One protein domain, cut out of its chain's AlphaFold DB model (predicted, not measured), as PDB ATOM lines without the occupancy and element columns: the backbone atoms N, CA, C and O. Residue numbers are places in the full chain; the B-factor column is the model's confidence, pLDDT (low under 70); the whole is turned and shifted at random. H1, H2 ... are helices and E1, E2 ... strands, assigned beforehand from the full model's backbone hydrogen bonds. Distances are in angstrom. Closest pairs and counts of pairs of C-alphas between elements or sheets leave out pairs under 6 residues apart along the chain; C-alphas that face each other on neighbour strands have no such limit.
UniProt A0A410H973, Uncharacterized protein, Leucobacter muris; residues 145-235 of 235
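This is residues 145 to 235 of the 235 residues of an uncharacterized protein of Leucobacter muris (UniProt A0A410H973). A small three-stranded antiparallel sheet, E2 - E3 - E4, has one long helix, H1, along one face; H1 makes the length. E1 lies beyond one end of the sheet, away from H1. The 91 printed residues, with four named strands and then one named helix, are mixed in class, loose with a radius of gyration of the C-alphas of 15.8 A, and span 50 by 27 by 20 A.

E2 (residues 170 to 172), E3 (175 to 181) and E4 (189 to 194) form a meander, each strand the antiparallel neighbour of the one before. N 170 and O 177 are 2.8 A apart, N 178 and O 191 2.8 A, within hydrogen-bond range. H1 (201 to 234), its O i to N i+4 pairs all within range, is on the sheet at a height of 8.0 A, making two layers; C-alphas 189 and 222 are the closest of E4 and H1, 5.9 A. E1 (153 to 157) is apart from H1.

H1 measures 49.7 A, from C-alpha 201 at (-20.461, 30.806, -20.077) to C-alpha 234 at (25.169, 47.572, -9.811); E3 measures 19.7 A.

The printed part has no cut. The link from E1 to E2 is long. Residues 184 to 185 and 235 have pLDDT under 70.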
ATOM      1  N   ALA A 145      16.348  55.924 -22.583       88.06
ATOM      2  CA  ALA A 145      17.486  55.025 -22.376       88.06
ATOM      3  C   ALA A 145      17.109  53.737 -21.619       88.06
ATOM      4  O   ALA A 145      17.982  52.902 -21.343       88.06
ATOM      5  N   LEU A 146      15.829  53.581 -21.254       88.62
ATOM      6  CA  LEU A 146      15.354  52.430 -20.497       88.62
ATOM      7  C   LEU A 146      15.155  51.224 -21.434       88.62
ATOM      8  O   LEU A 146      14.355  51.311 -22.369       88.62
ATOM      9  N   PRO A 147      15.838  50.087 -21.200       88.81
ATOM     10  CA  PRO A 147      15.648  48.878 -21.991       88.81
ATOM     11  C   PRO A 147      14.204  48.391 -21.920       88.81
ATOM     12  O   PRO A 147      13.583  48.433 -20.858       88.81
ATOM     13  N   GLY A 148      13.688  47.920 -23.052       89.19
ATOM     14  CA  GLY A 148      12.308  47.448 -23.173       89.19
ATOM     15  C   GLY A 148      11.278  48.556 -23.392       89.19
ATOM     16  O   GLY A 148      10.146  48.240 -23.738       89.19
ATOM     17  N   CYS A 149      11.645  49.836 -23.259       92.44
ATOM     18  CA  CYS A 149      10.723  50.909 -23.608       92.44
ATOM     19  C   CYS A 149      10.571  51.025 -25.129       92.44
ATOM     20  O   CYS A 149      11.562  51.163 -25.844       92.44
ATOM     21  N   VAL A 150       9.330  50.998 -25.617       92.00
ATOM     22  CA  VAL A 150       9.004  51.207 -27.040       92.00
ATOM     23  C   VAL A 150       8.902  52.682 -27.408       92.00
ATOM     24  O   VAL A 150       8.916  53.032 -28.585       92.00
ATOM     25  N   THR A 151       8.793  53.560 -26.411       89.69
ATOM     26  CA  THR A 151       8.744  55.001 -26.648       89.69
ATOM     27  C   THR A 151      10.159  55.520 -26.896       89.69
ATOM     28  O   THR A 151      11.045  55.352 -26.061       89.69
ATOM     29  N   GLU A 152      10.378  56.179 -28.035       88.06
ATOM     30  CA  GLU A 152      11.699  56.694 -28.424       88.06
ATOM     31  C   GLU A 152      12.203  57.832 -27.515       88.06
ATOM     32  O   GLU A 152      13.411  58.033 -27.367       88.06
ATOM     33  N   TYR A 153      11.292  58.600 -26.912       90.94
ATOM     34  CA  TYR A 153      11.602  59.770 -26.092       90.94
ATOM     35  C   TYR A 153      10.529  60.038 -25.036       90.94
ATOM     36  O   TYR A 153       9.363  59.714 -25.228       90.94
ATOM     37  N   HIS A 154      10.915  60.687 -23.940       90.75
ATOM     38  CA  HIS A 154      10.011  61.037 -22.845       90.75
ATOM     39  C   HIS A 154      10.124  62.503 -22.454       90.75
ATOM     40  O   HIS A 154      11.143  63.153 -22.706       90.75
ATOM     41  N   GLU A 155       9.058  63.001 -21.836       89.50
ATOM     42  CA  GLU A 155       9.005  64.331 -21.252       89.50
ATOM     43  C   GLU A 155       9.675  64.350 -19.874       89.50
ATOM     44  O   GLU A 155       9.566  63.410 -19.089       89.50
ATOM     45  N   TYR A 156      10.390  65.436 -19.601       88.25
ATOM     46  CA  TYR A 156      11.052  65.711 -18.336       88.25
ATOM     47  C   TYR A 156      10.654  67.091 -17.837       88.25
ATOM     48  O   TYR A 156      10.867  68.081 -18.539       88.25
ATOM     49  N   ARG A 157      10.140  67.194 -16.614       85.38
ATOM     50  CA  ARG A 157       9.733  68.455 -15.997       85.38
ATOM     51  C   ARG A 157      10.721  68.875 -14.924       85.38
ATOM     52  O   ARG A 157      10.947  68.164 -13.961       85.38
ATOM     53  N   GLY A 158      11.340  70.044 -15.089       80.94
ATOM     54  CA  GLY A 158      12.318  70.535 -14.104       80.94
ATOM     55  C   GLY A 158      13.542  69.622 -13.921       80.94
ATOM     56  O   GLY A 158      14.248  69.748 -12.928       80.94
ATOM     57  N   GLY A 159      13.804  68.729 -14.879       82.06
ATOM     58  CA  GLY A 159      14.872  67.732 -14.812       82.06
ATOM     59  C   GLY A 159      14.418  66.338 -14.379       82.06
ATOM     60  O   GLY A 159      15.175  65.397 -14.616       82.06
ATOM     61  N   GLU A 160      13.207  66.207 -13.843       84.25
ATOM     62  CA  GLU A 160      12.593  64.951 -13.398       84.25
ATOM     63  C   GLU A 160      11.793  64.310 -14.530       84.25
ATOM     64  O   GLU A 160      11.282  65.020 -15.394       84.25
ATOM     65  N   PHE A 161      11.718  62.983 -14.567       85.25
ATOM     66  CA  PHE A 161      10.920  62.266 -15.557       85.25
ATOM     67  C   PHE A 161       9.428  62.546 -15.326       85.25
ATOM     68  O   PHE A 161       8.941  62.482 -14.204       85.25
ATOM     69  N   ASP A 162       8.695  62.899 -16.382       82.62
ATOM     70  CA  ASP A 162       7.274  63.262 -16.318       82.62
ATOM     71  C   ASP A 162       6.495  62.380 -17.296       82.62
ATOM     72  O   ASP A 162       6.044  62.820 -18.354       82.62
ATOM     73  N   GLY A 163       6.425  61.082 -16.998       82.31
ATOM     74  CA  GLY A 163       5.779  60.138 -17.895       82.31
ATOM     75  C   GLY A 163       5.735  58.703 -17.393       82.31
ATOM     76  O   GLY A 163       5.855  58.410 -16.208       82.31
ATOM     77  N   MET A 164       5.534  57.800 -18.343       88.81
ATOM     78  CA  MET A 164       5.515  56.360 -18.136       88.81
ATOM     79  C   MET A 164       6.292  55.715 -19.279       88.81
ATOM     80  O   MET A 164       6.117  56.077 -20.444       88.81
ATOM     81  N   HIS A 165       7.146  54.756 -18.954       90.88
ATOM     82  CA  HIS A 165       7.711  53.855 -19.943       90.88
ATOM     83  C   HIS A 165       6.694  52.765 -20.269       90.88
ATOM     84  O   HIS A 165       6.073  52.197 -19.372       90.88
ATOM     85  N   SER A 166       6.551  52.454 -21.548       91.94
ATOM     86  CA  SER A 166       5.687  51.391 -22.052       91.94
ATOM     87  C   SER A 166       6.518  50.395 -22.843       91.94
ATOM     88  O   SER A 166       7.494  50.777 -23.486       91.94
ATOM     89  N   SER A 167       6.145  49.124 -22.797       91.50
ATOM     90  CA  SER A 167       6.677  48.072 -23.661       91.50
ATOM     91  C   SER A 167       5.574  47.564 -24.592       91.50
ATOM     92  O   SER A 167       4.431  48.022 -24.525       91.50
ATOM     93  N   VAL A 168       5.913  46.634 -25.484       89.19
ATOM     94  CA  VAL A 168       4.935  45.958 -26.343       89.19
ATOM     95  C   VAL A 168       3.953  45.189 -25.454       89.19
ATOM     96  O   VAL A 168       4.360  44.305 -24.699       89.19
ATOM     97  N   GLY A 169       2.676  45.560 -25.531       91.00
ATOM     98  CA  GLY A 169       1.577  44.857 -24.875       91.00
ATOM     99  C   GLY A 169       0.985  43.747 -25.743       91.00
ATOM    100  O   GLY A 169       1.448  43.477 -26.853       91.00
ATOM    101  N   ILE A 170      -0.064  43.120 -25.223       95.44
ATOM    102  CA  ILE A 170      -0.910  42.166 -25.936       95.44
ATOM    103  C   ILE A 170      -2.292  42.794 -26.065       95.44
ATOM    104  O   ILE A 170      -2.918  43.126 -25.061       95.44
ATOM    105  N   GLU A 171      -2.760  42.936 -27.300       95.38
ATOM    106  CA  GLU A 171      -4.110  43.390 -27.617       95.38
ATOM    107  C   GLU A 171      -4.910  42.193 -28.142       95.38
ATOM    108  O   GLU A 171      -4.557  41.587 -29.157       95.38
ATOM    109  N   ALA A 172      -5.965  41.825 -27.420       95.06
ATOM    110  CA  ALA A 172      -6.906  40.776 -27.782       95.06
ATOM    111  C   ALA A 172      -8.327  41.353 -27.858       95.06
ATOM    112  O   ALA A 172      -8.602  42.447 -27.378       95.06
ATOM    113  N   GLU A 173      -9.261  40.597 -28.440       94.81
ATOM    114  CA  GLU A 173     -10.639  41.061 -28.675       94.81
ATOM    115  C   GLU A 173     -11.360  41.546 -27.403       94.81
ATOM    116  O   GLU A 173     -12.138  42.495 -27.455       94.81
ATOM    117  N   HIS A 174     -11.094  40.912 -26.255       96.38
ATOM    118  CA  HIS A 174     -11.805  41.172 -24.996       96.38
ATOM    119  C   HIS A 174     -10.907  41.648 -23.850       96.38
ATOM    120  O   HIS A 174     -11.393  41.831 -22.732       96.38
ATOM    121  N   TYR A 175      -9.608  41.802 -24.087       97.00
ATOM    122  CA  TYR A 175      -8.679  42.301 -23.083       97.00
ATOM    123  C   TYR A 175      -7.432  42.891 -23.728       97.00
ATOM    124  O   TYR A 175      -7.004  42.491 -24.806       97.00
ATOM    125  N   GLU A 176      -6.813  43.803 -22.999       97.12
ATOM    126  CA  GLU A 176      -5.494  44.333 -23.282       97.12
ATOM    127  C   GLU A 176      -4.608  44.068 -22.066       97.12
ATOM    128  O   GLU A 176      -5.026  44.272 -20.923       97.12
ATOM    129  N   ILE A 177      -3.377  43.622 -22.300       96.69
ATOM    130  CA  ILE A 177      -2.353  43.550 -21.263       96.69
ATOM    131  C   ILE A 177      -1.204  44.455 -21.672       96.69
ATOM    132  O   ILE A 177      -0.518  44.215 -22.664       96.69
ATOM    133  N   SER A 178      -0.981  45.496 -20.885       94.56
ATOM    134  CA  SER A 178       0.112  46.440 -21.077       94.56
ATOM    135  C   SER A 178       1.253  46.131 -20.114       94.56
ATOM    136  O   SER A 178       1.041  45.611 -19.020       94.56
ATOM    137  N   LEU A 179       2.480  46.463 -20.516       94.00
ATOM    138  CA  LEU A 179       3.657  46.386 -19.658       94.00
ATOM    139  C   LEU A 179       4.236  47.791 -19.497       94.00
ATOM    140  O   LEU A 179       4.633  48.412 -20.485       94.00
ATOM    141  N   SER A 180       4.269  48.301 -18.266       93.81
ATOM    142  CA  SER A 180       4.648  49.689 -17.991       93.81
ATOM    143  C   SER A 180       5.610  49.843 -16.814       93.81
ATOM    144  O   SER A 180       5.747  48.955 -15.974       93.81
ATOM    145  N   ASN A 181       6.314  50.976 -16.780       91.38
ATOM    146  CA  ASN A 181       7.212  51.375 -15.701       91.38
ATOM    147  C   ASN A 181       7.073  52.892 -15.456       91.38
ATOM    148  O   ASN A 181       7.348  53.702 -16.340       91.38
ATOM    149  N   PHE A 182       6.623  53.257 -14.254       80.50
ATOM    150  CA  PHE A 182       6.310  54.630 -13.826       80.50
ATOM    151  C   PHE A 182       7.473  55.329 -13.100       80.50
ATOM    152  O   PHE A 182       7.218  56.213 -12.293       80.50
ATOM    153  N   GLU A 183       8.722  54.938 -13.377       73.00
ATOM    154  CA  GLU A 183       9.947  55.382 -12.687       73.00
ATOM    155  C   GLU A 183      10.302  54.559 -11.434       73.00
ATOM    156  O   GLU A 183       9.544  53.719 -10.933       73.00
ATOM    157  N   GLU A 184      11.537  54.747 -10.964       63.09
ATOM    158  CA  GLU A 184      12.046  54.134  -9.747       63.09
ATOM    159  C   GLU A 184      11.144  54.454  -8.540       63.09
ATOM    160  O   GLU A 184      10.676  55.580  -8.393       63.09
ATOM    161  N   PRO A 185      10.906  53.485  -7.639       68.25
ATOM    162  CA  PRO A 185      11.485  52.140  -7.593       68.25
ATOM    163  C   PRO A 185      10.672  51.081  -8.361       68.25
ATOM    164  O   PRO A 185      10.971  49.895  -8.267       68.25
ATOM    165  N   CYS A 186       9.628  51.464  -9.096       71.88
ATOM    166  CA  CYS A 186       8.491  50.583  -9.359       71.88
ATOM    167  C   CYS A 186       8.775  49.417 -10.322       71.88
ATOM    168  O   CYS A 186       8.119  48.381 -10.192       71.88
ATOM    169  N   GLY A 187       9.771  49.541 -11.207       88.12
ATOM    170  CA  GLY A 187      10.117  48.497 -12.180       88.12
ATOM    171  C   GLY A 187       9.035  48.283 -13.239       88.12
ATOM    172  O   GLY A 187       7.986  48.922 -13.223       88.12
ATOM    173  N   TRP A 188       9.312  47.393 -14.188       93.88
ATOM    174  CA  TRP A 188       8.350  46.929 -15.180       93.88
ATOM    175  C   TRP A 188       7.273  46.075 -14.516       93.88
ATOM    176  O   TRP A 188       7.601  45.165 -13.751       93.88
ATOM    177  N   ARG A 189       5.999  46.368 -14.802       93.62
ATOM    178  CA  ARG A 189       4.834  45.653 -14.265       93.62
ATOM    179  C   ARG A 189       3.755  45.467 -15.331       93.62
ATOM    180  O   ARG A 189       3.464  46.424 -16.055       93.62
ATOM    181  N   PRO A 190       3.167  44.266 -15.443       94.88
ATOM    182  CA  PRO A 190       2.025  44.041 -16.312       94.88
ATOM    183  C   PRO A 190       0.730  44.573 -15.681       94.88
ATOM    184  O   PRO A 190       0.527  44.490 -14.468       94.88
ATOM    185  N   TYR A 191      -0.166  45.084 -16.518       93.81
ATOM    186  CA  TYR A 191      -1.509  45.535 -16.162       93.81
ATOM    187  C   TYR A 191      -2.498  44.989 -17.184       93.81
ATOM    188  O   TYR A 191      -2.280  45.147 -18.381       93.81
ATOM    189  N   VAL A 192      -3.588  44.381 -16.718       95.88
ATOM    190  CA  VAL A 192      -4.671  43.889 -17.578       95.88
ATOM    191  C   VAL A 192      -5.886  44.803 -17.483       95.88
ATOM    192  O   VAL A 192      -6.291  45.198 -16.388       95.88
ATOM    193  N   SER A 193      -6.477  45.108 -18.631       95.94
ATOM    194  CA  SER A 193      -7.784  45.740 -18.764       95.94
ATOM    195  C   SER A 193      -8.684  44.818 -19.574       95.94
ATOM    196  O   SER A 193      -8.274  44.318 -20.616       95.94
ATOM    197  N   PHE A 194      -9.907  44.587 -19.108       95.88
ATOM    198  CA  PHE A 194     -10.911  43.830 -19.856       95.88
ATOM    199  C   PHE A 194     -11.857  44.785 -20.580       95.88
ATOM    200  O   PHE A 194     -12.068  45.910 -20.128       95.88
ATOM    201  N   ALA A 195     -12.432  44.328 -21.690       91.44
ATOM    202  CA  ALA A 195     -13.560  45.003 -22.317       91.44
ATOM    203  C   ALA A 195     -14.777  45.022 -21.372       91.44
ATOM    204  O   ALA A 195     -14.921  44.141 -20.519       91.44
ATOM    205  N   ASP A 196     -15.671  45.994 -21.566       88.81
ATOM    206  CA  ASP A 196     -16.876  46.158 -20.740       88.81
ATOM    207  C   ASP A 196     -17.794  44.921 -20.779       88.81
ATOM    208  O   ASP A 196     -18.469  44.610 -19.797       88.81
ATOM    209  N   GLU A 197     -17.786  44.184 -21.895       92.00
ATOM    210  CA  GLU A 197     -18.571  42.965 -22.087       92.00
ATOM    211  C   GLU A 197     -17.660  41.760 -22.367       92.00
ATOM    212  O   GLU A 197     -17.078  41.614 -23.446       92.00
ATOM    213  N   ILE A 198     -17.566  40.859 -21.385       93.69
ATOM    214  CA  ILE A 198     -16.975  39.527 -21.549       93.69
ATOM    215  C   ILE A 198     -18.115  38.543 -21.860       93.69
ATOM    216  O   ILE A 198     -19.108  38.538 -21.127       93.69
ATOM    217  N   PRO A 199     -17.996  37.682 -22.890       94.94
ATOM    218  CA  PRO A 199     -19.023  36.695 -23.208       94.94
ATOM    219  C   PRO A 199     -19.386  35.814 -22.008       94.94
ATOM    220  O   PRO A 199     -18.519  35.419 -21.234       94.94
ATOM    221  N   GLU A 200     -20.649  35.424 -21.870       95.44
ATOM    222  CA  GLU A 200     -21.051  34.522 -20.790       95.44
ATOM    223  C   GLU A 200     -20.660  33.054 -21.058       95.44
ATOM    224  O   GLU A 200     -20.414  32.615 -22.189       95.44
ATOM    225  N   GLY A 201     -20.625  32.255 -19.988       95.69
ATOM    226  CA  GLY A 201     -20.461  30.806 -20.077       95.69
ATOM    227  C   GLY A 201     -19.069  30.357 -20.561       95.69
ATOM    228  O   GLY A 201     -18.057  30.965 -20.207       95.69
ATOM    229  N   PRO A 202     -18.975  29.258 -21.339       97.62
ATOM    230  CA  PRO A 202     -17.691  28.689 -21.759       97.62
ATOM    231  C   PRO A 202     -16.795  29.649 -22.553       97.62
ATOM    232  O   PRO A 202     -15.572  29.553 -22.456       97.62
ATOM    233  N   ALA A 203     -17.388  30.570 -23.319       95.38
ATOM    234  CA  ALA A 203     -16.645  31.562 -24.089       95.38
ATOM    235  C   ALA A 203     -15.924  32.563 -23.170       95.38
ATOM    236  O   ALA A 203     -14.721  32.761 -23.319       95.38
ATOM    237  N   GLY A 204     -16.607  33.097 -22.152       96.50
ATOM    238  CA  GLY A 204     -15.981  33.967 -21.149       96.50
ATOM    239  C   GLY A 204     -14.901  33.275 -20.333       96.50
ATOM    240  O   GLY A 204     -13.832  33.835 -20.105       96.50
ATOM    241  N   LEU A 205     -15.126  32.015 -19.943       97.19
ATOM    242  CA  LEU A 205     -14.105  31.230 -19.241       97.19
ATOM    243  C   LEU A 205     -12.837  31.035 -20.081       97.19
ATOM    244  O   LEU A 205     -11.739  31.008 -19.524       97.19
ATOM    245  N   LYS A 206     -12.975  30.898 -21.406       97.19
ATOM    246  CA  LYS A 206     -11.829  30.871 -22.319       97.19
ATOM    247  C   LYS A 206     -11.101  32.218 -22.314       97.19
ATOM    248  O   LYS A 206      -9.894  32.215 -22.119       97.19
ATOM    249  N   VAL A 207     -11.821  33.337 -22.436       97.31
ATOM    250  CA  VAL A 207     -11.237  34.694 -22.388       97.31
ATOM    251  C   VAL A 207     -10.419  34.909 -21.113       97.31
ATOM    252  O   VAL A 207      -9.269  35.326 -21.188       97.31
ATOM    253  N   LEU A 208     -10.968  34.564 -19.944       97.12
ATOM    254  CA  LEU A 208     -10.267  34.719 -18.664       97.12
ATOM    255  C   LEU A 208      -9.007  33.846 -18.571       97.12
ATOM    256  O   LEU A 208      -8.011  34.259 -17.981       97.12
ATOM    257  N   ARG A 209      -9.039  32.638 -19.145       97.94
ATOM    258  CA  ARG A 209      -7.879  31.740 -19.175       97.94
ATOM    259  C   ARG A 209      -6.793  32.254 -20.113       97.94
ATOM    260  O   ARG A 209      -5.624  32.212 -19.742       97.94
ATOM    261  N   ASP A 210      -7.179  32.716 -21.296       97.88
ATOM    262  CA  ASP A 210      -6.252  33.274 -22.277       97.88
ATOM    263  C   ASP A 210      -5.577  34.528 -21.696       97.88
ATOM    264  O   ASP A 210      -4.351  34.590 -21.653       97.88
ATOM    265  N   ALA A 211      -6.351  35.430 -21.079       97.62
ATOM    266  CA  ALA A 211      -5.820  36.597 -20.378       97.62
ATOM    267  C   ALA A 211      -4.853  36.225 -19.240       97.62
ATOM    268  O   ALA A 211      -3.812  36.854 -19.091       97.62
ATOM    269  N   ALA A 212      -5.158  35.193 -18.443       97.81
ATOM    270  CA  ALA A 212      -4.261  34.736 -17.379       97.81
ATOM    271  C   ALA A 212      -2.933  34.178 -17.924       97.81
ATOM    272  O   ALA A 212      -1.878  34.448 -17.351       97.81
ATOM    273  N   ASN A 213      -2.974  33.432 -19.034       97.94
ATOM    274  CA  ASN A 213      -1.772  32.909 -19.689       97.94
ATOM    275  C   ASN A 213      -0.911  34.038 -20.273       97.94
ATOM    276  O   ASN A 213       0.305  34.051 -20.087       97.94
ATOM    277  N   ASP A 214      -1.542  34.996 -20.951       97.94
ATOM    278  CA  ASP A 214      -0.854  36.144 -21.542       97.94
ATOM    279  C   ASP A 214      -0.266  37.065 -20.463       97.94
ATOM    280  O   ASP A 214       0.839  37.591 -20.621       97.94
ATOM    281  N   PHE A 215      -0.961  37.207 -19.330       97.69
ATOM    282  CA  PHE A 215      -0.467  37.946 -18.173       97.69
ATOM    283  C   PHE A 215       0.780  37.289 -17.580       97.69
ATOM    284  O   PHE A 215       1.766  37.981 -17.330       97.69
ATOM    285  N   ASP A 216       0.770  35.966 -17.390       97.50
ATOM    286  CA  ASP A 216       1.933  35.226 -16.886       97.50
ATOM    287  C   ASP A 216       3.131  35.356 -17.836       97.50
ATOM    288  O   ASP A 216       4.256  35.624 -17.407       97.50
ATOM    289  N   TRP A 217       2.892  35.271 -19.147       96.38
ATOM    290  CA  TRP A 217       3.945  35.485 -20.133       96.38
ATOM    291  C   TRP A 217       4.534  36.902 -20.054       96.38
ATOM    292  O   TRP A 217       5.761  37.050 -20.047       96.38
ATOM    293  N   LEU A 218       3.701  37.946 -19.957       96.00
ATOM    294  CA  LEU A 218       4.180  39.327 -19.817       96.00
ATOM    295  C   LEU A 218       4.874  39.573 -18.473       96.00
ATOM    296  O   LEU A 218       5.856  40.318 -18.439       96.00
ATOM    297  N   GLN A 219       4.444  38.917 -17.394       96.50
ATOM    298  CA  GLN A 219       5.138  38.952 -16.105       96.50
ATOM    299  C   GLN A 219       6.568  38.411 -16.239       96.50
ATOM    300  O   GLN A 219       7.512  39.058 -15.796       96.50
ATOM    301  N   GLN A 220       6.769  37.303 -16.957       96.12
ATOM    302  CA  GLN A 220       8.115  36.777 -17.211       96.12
ATOM    303  C   GLN A 220       8.987  37.742 -18.038       96.12
ATOM    304  O   GLN A 220      10.212  37.748 -17.895       96.12
ATOM    305  N   GLN A 221       8.398  38.556 -18.923       95.12
ATOM    306  CA  GLN A 221       9.142  39.603 -19.639       95.12
ATOM    307  C   GLN A 221       9.488  40.782 -18.724       95.12
ATOM    308  O   GLN A 221      10.610  41.286 -18.789       95.12
ATOM    309  N   ALA A 222       8.560  41.190 -17.854       94.38
ATOM    310  CA  ALA A 222       8.805  42.200 -16.828       94.38
ATOM    311  C   ALA A 222       9.994  41.811 -15.947       94.38
ATOM    312  O   ALA A 222      10.909  42.613 -15.757       94.38
ATOM    313  N   ASP A 223      10.016  40.563 -15.474       94.75
ATOM    314  CA  ASP A 223      11.070  40.041 -14.605       94.75
ATOM    315  C   ASP A 223      12.440  40.121 -15.288       94.75
ATOM    316  O   ASP A 223      13.384  40.655 -14.708       94.75
ATOM    317  N   LYS A 224      12.541  39.714 -16.562       93.44
ATOM    318  CA  LYS A 224      13.784  39.839 -17.346       93.44
ATOM    319  C   LYS A 224      14.268  41.283 -17.449       93.44
ATOM    320  O   LYS A 224      15.460  41.542 -17.288       93.44
ATOM    321  N   LEU A 225      13.365  42.221 -17.739       92.50
ATOM    322  CA  LEU A 225      13.718  43.638 -17.859       92.50
ATOM    323  C   LEU A 225      14.135  44.238 -16.510       92.50
ATOM    324  O   LEU A 225      15.042  45.069 -16.460       92.50
ATOM    325  N   ASN A 226      13.500  43.809 -15.420       92.25
ATOM    326  CA  ASN A 226      13.849  44.232 -14.068       92.25
ATOM    327  C   ASN A 226      15.228  43.706 -13.654       92.25
ATOM    328  O   ASN A 226      16.049  44.500 -13.199       92.25
ATOM    329  N   THR A 227      15.540  42.433 -13.918       90.62
ATOM    330  CA  THR A 227      16.879  41.872 -13.671       90.62
ATOM    331  C   THR A 227      17.961  42.620 -14.453       90.62
ATOM    332  O   THR A 227      18.952  43.052 -13.872       90.62
ATOM    333  N   GLN A 228      17.752  42.875 -15.750       87.50
ATOM    334  CA  GLN A 228      18.705  43.647 -16.563       87.50
ATOM    335  C   GLN A 228      18.941  45.061 -16.019       87.50
ATOM    336  O   GLN A 228      20.036  45.611 -16.138       87.50
ATOM    337  N   ARG A 229      17.908  45.686 -15.449       83.06
ATOM    338  CA  ARG A 229      18.023  47.009 -14.834       83.06
ATOM    339  C   ARG A 229      18.853  46.955 -13.554       83.06
ATOM    340  O   ARG A 229      19.732  47.795 -13.392       83.06
ATOM    341  N   GLU A 230      18.606  45.983 -12.682       84.38
ATOM    342  CA  GLU A 230      19.369  45.792 -11.441       84.38
ATOM    343  C   GLU A 230      20.858  45.553 -11.721       84.38
ATOM    344  O   GLU A 230      21.712  46.187 -11.103       84.38
ATOM    345  N   GLU A 231      21.171  44.722 -12.718       84.75
ATOM    346  CA  GLU A 231      22.545  44.466 -13.163       84.75
ATOM    347  C   GLU A 231      23.246  45.741 -13.654       84.75
ATOM    348  O   GLU A 231      24.425  45.947 -13.371       84.75
ATOM    349  N   ARG A 232      22.524  46.627 -14.354       80.00
ATOM    350  CA  ARG A 232      23.062  47.914 -14.823       80.00
ATOM    351  C   ARG A 232      23.257  48.931 -13.706       80.00
ATOM    352  O   ARG A 232      24.168  49.740 -13.815       80.00
ATOM    353  N   SER A 233      22.409  48.926 -12.682       77.00
ATOM    354  CA  SER A 233      22.554  49.825 -11.530       77.00
ATOM    355  C   SER A 233      23.682  49.397 -10.584       77.00
ATOM    356  O   SER A 233      24.169  50.216  -9.811       77.00
ATOM    357  N   ALA A 234      24.086  48.122 -10.624       72.00
ATOM    358  CA  ALA A 234      25.169  47.572  -9.811       72.00
ATOM    359  C   ALA A 234      26.566  47.676 -10.460       72.00
ATOM    360  O   ALA A 234      27.563  47.463  -9.764       72.00
ATOM    361  N   ALA A 235      26.637  47.957 -11.764       62.59
ATOM    362  CA  ALA A 235      27.869  48.066 -12.550       62.59
ATOM    363  C   ALA A 235      28.392  49.508 -12.619       62.59
ATOM    364  O   ALA A 235      29.633  49.674 -12.561       62.59
TER     365      ALA A 235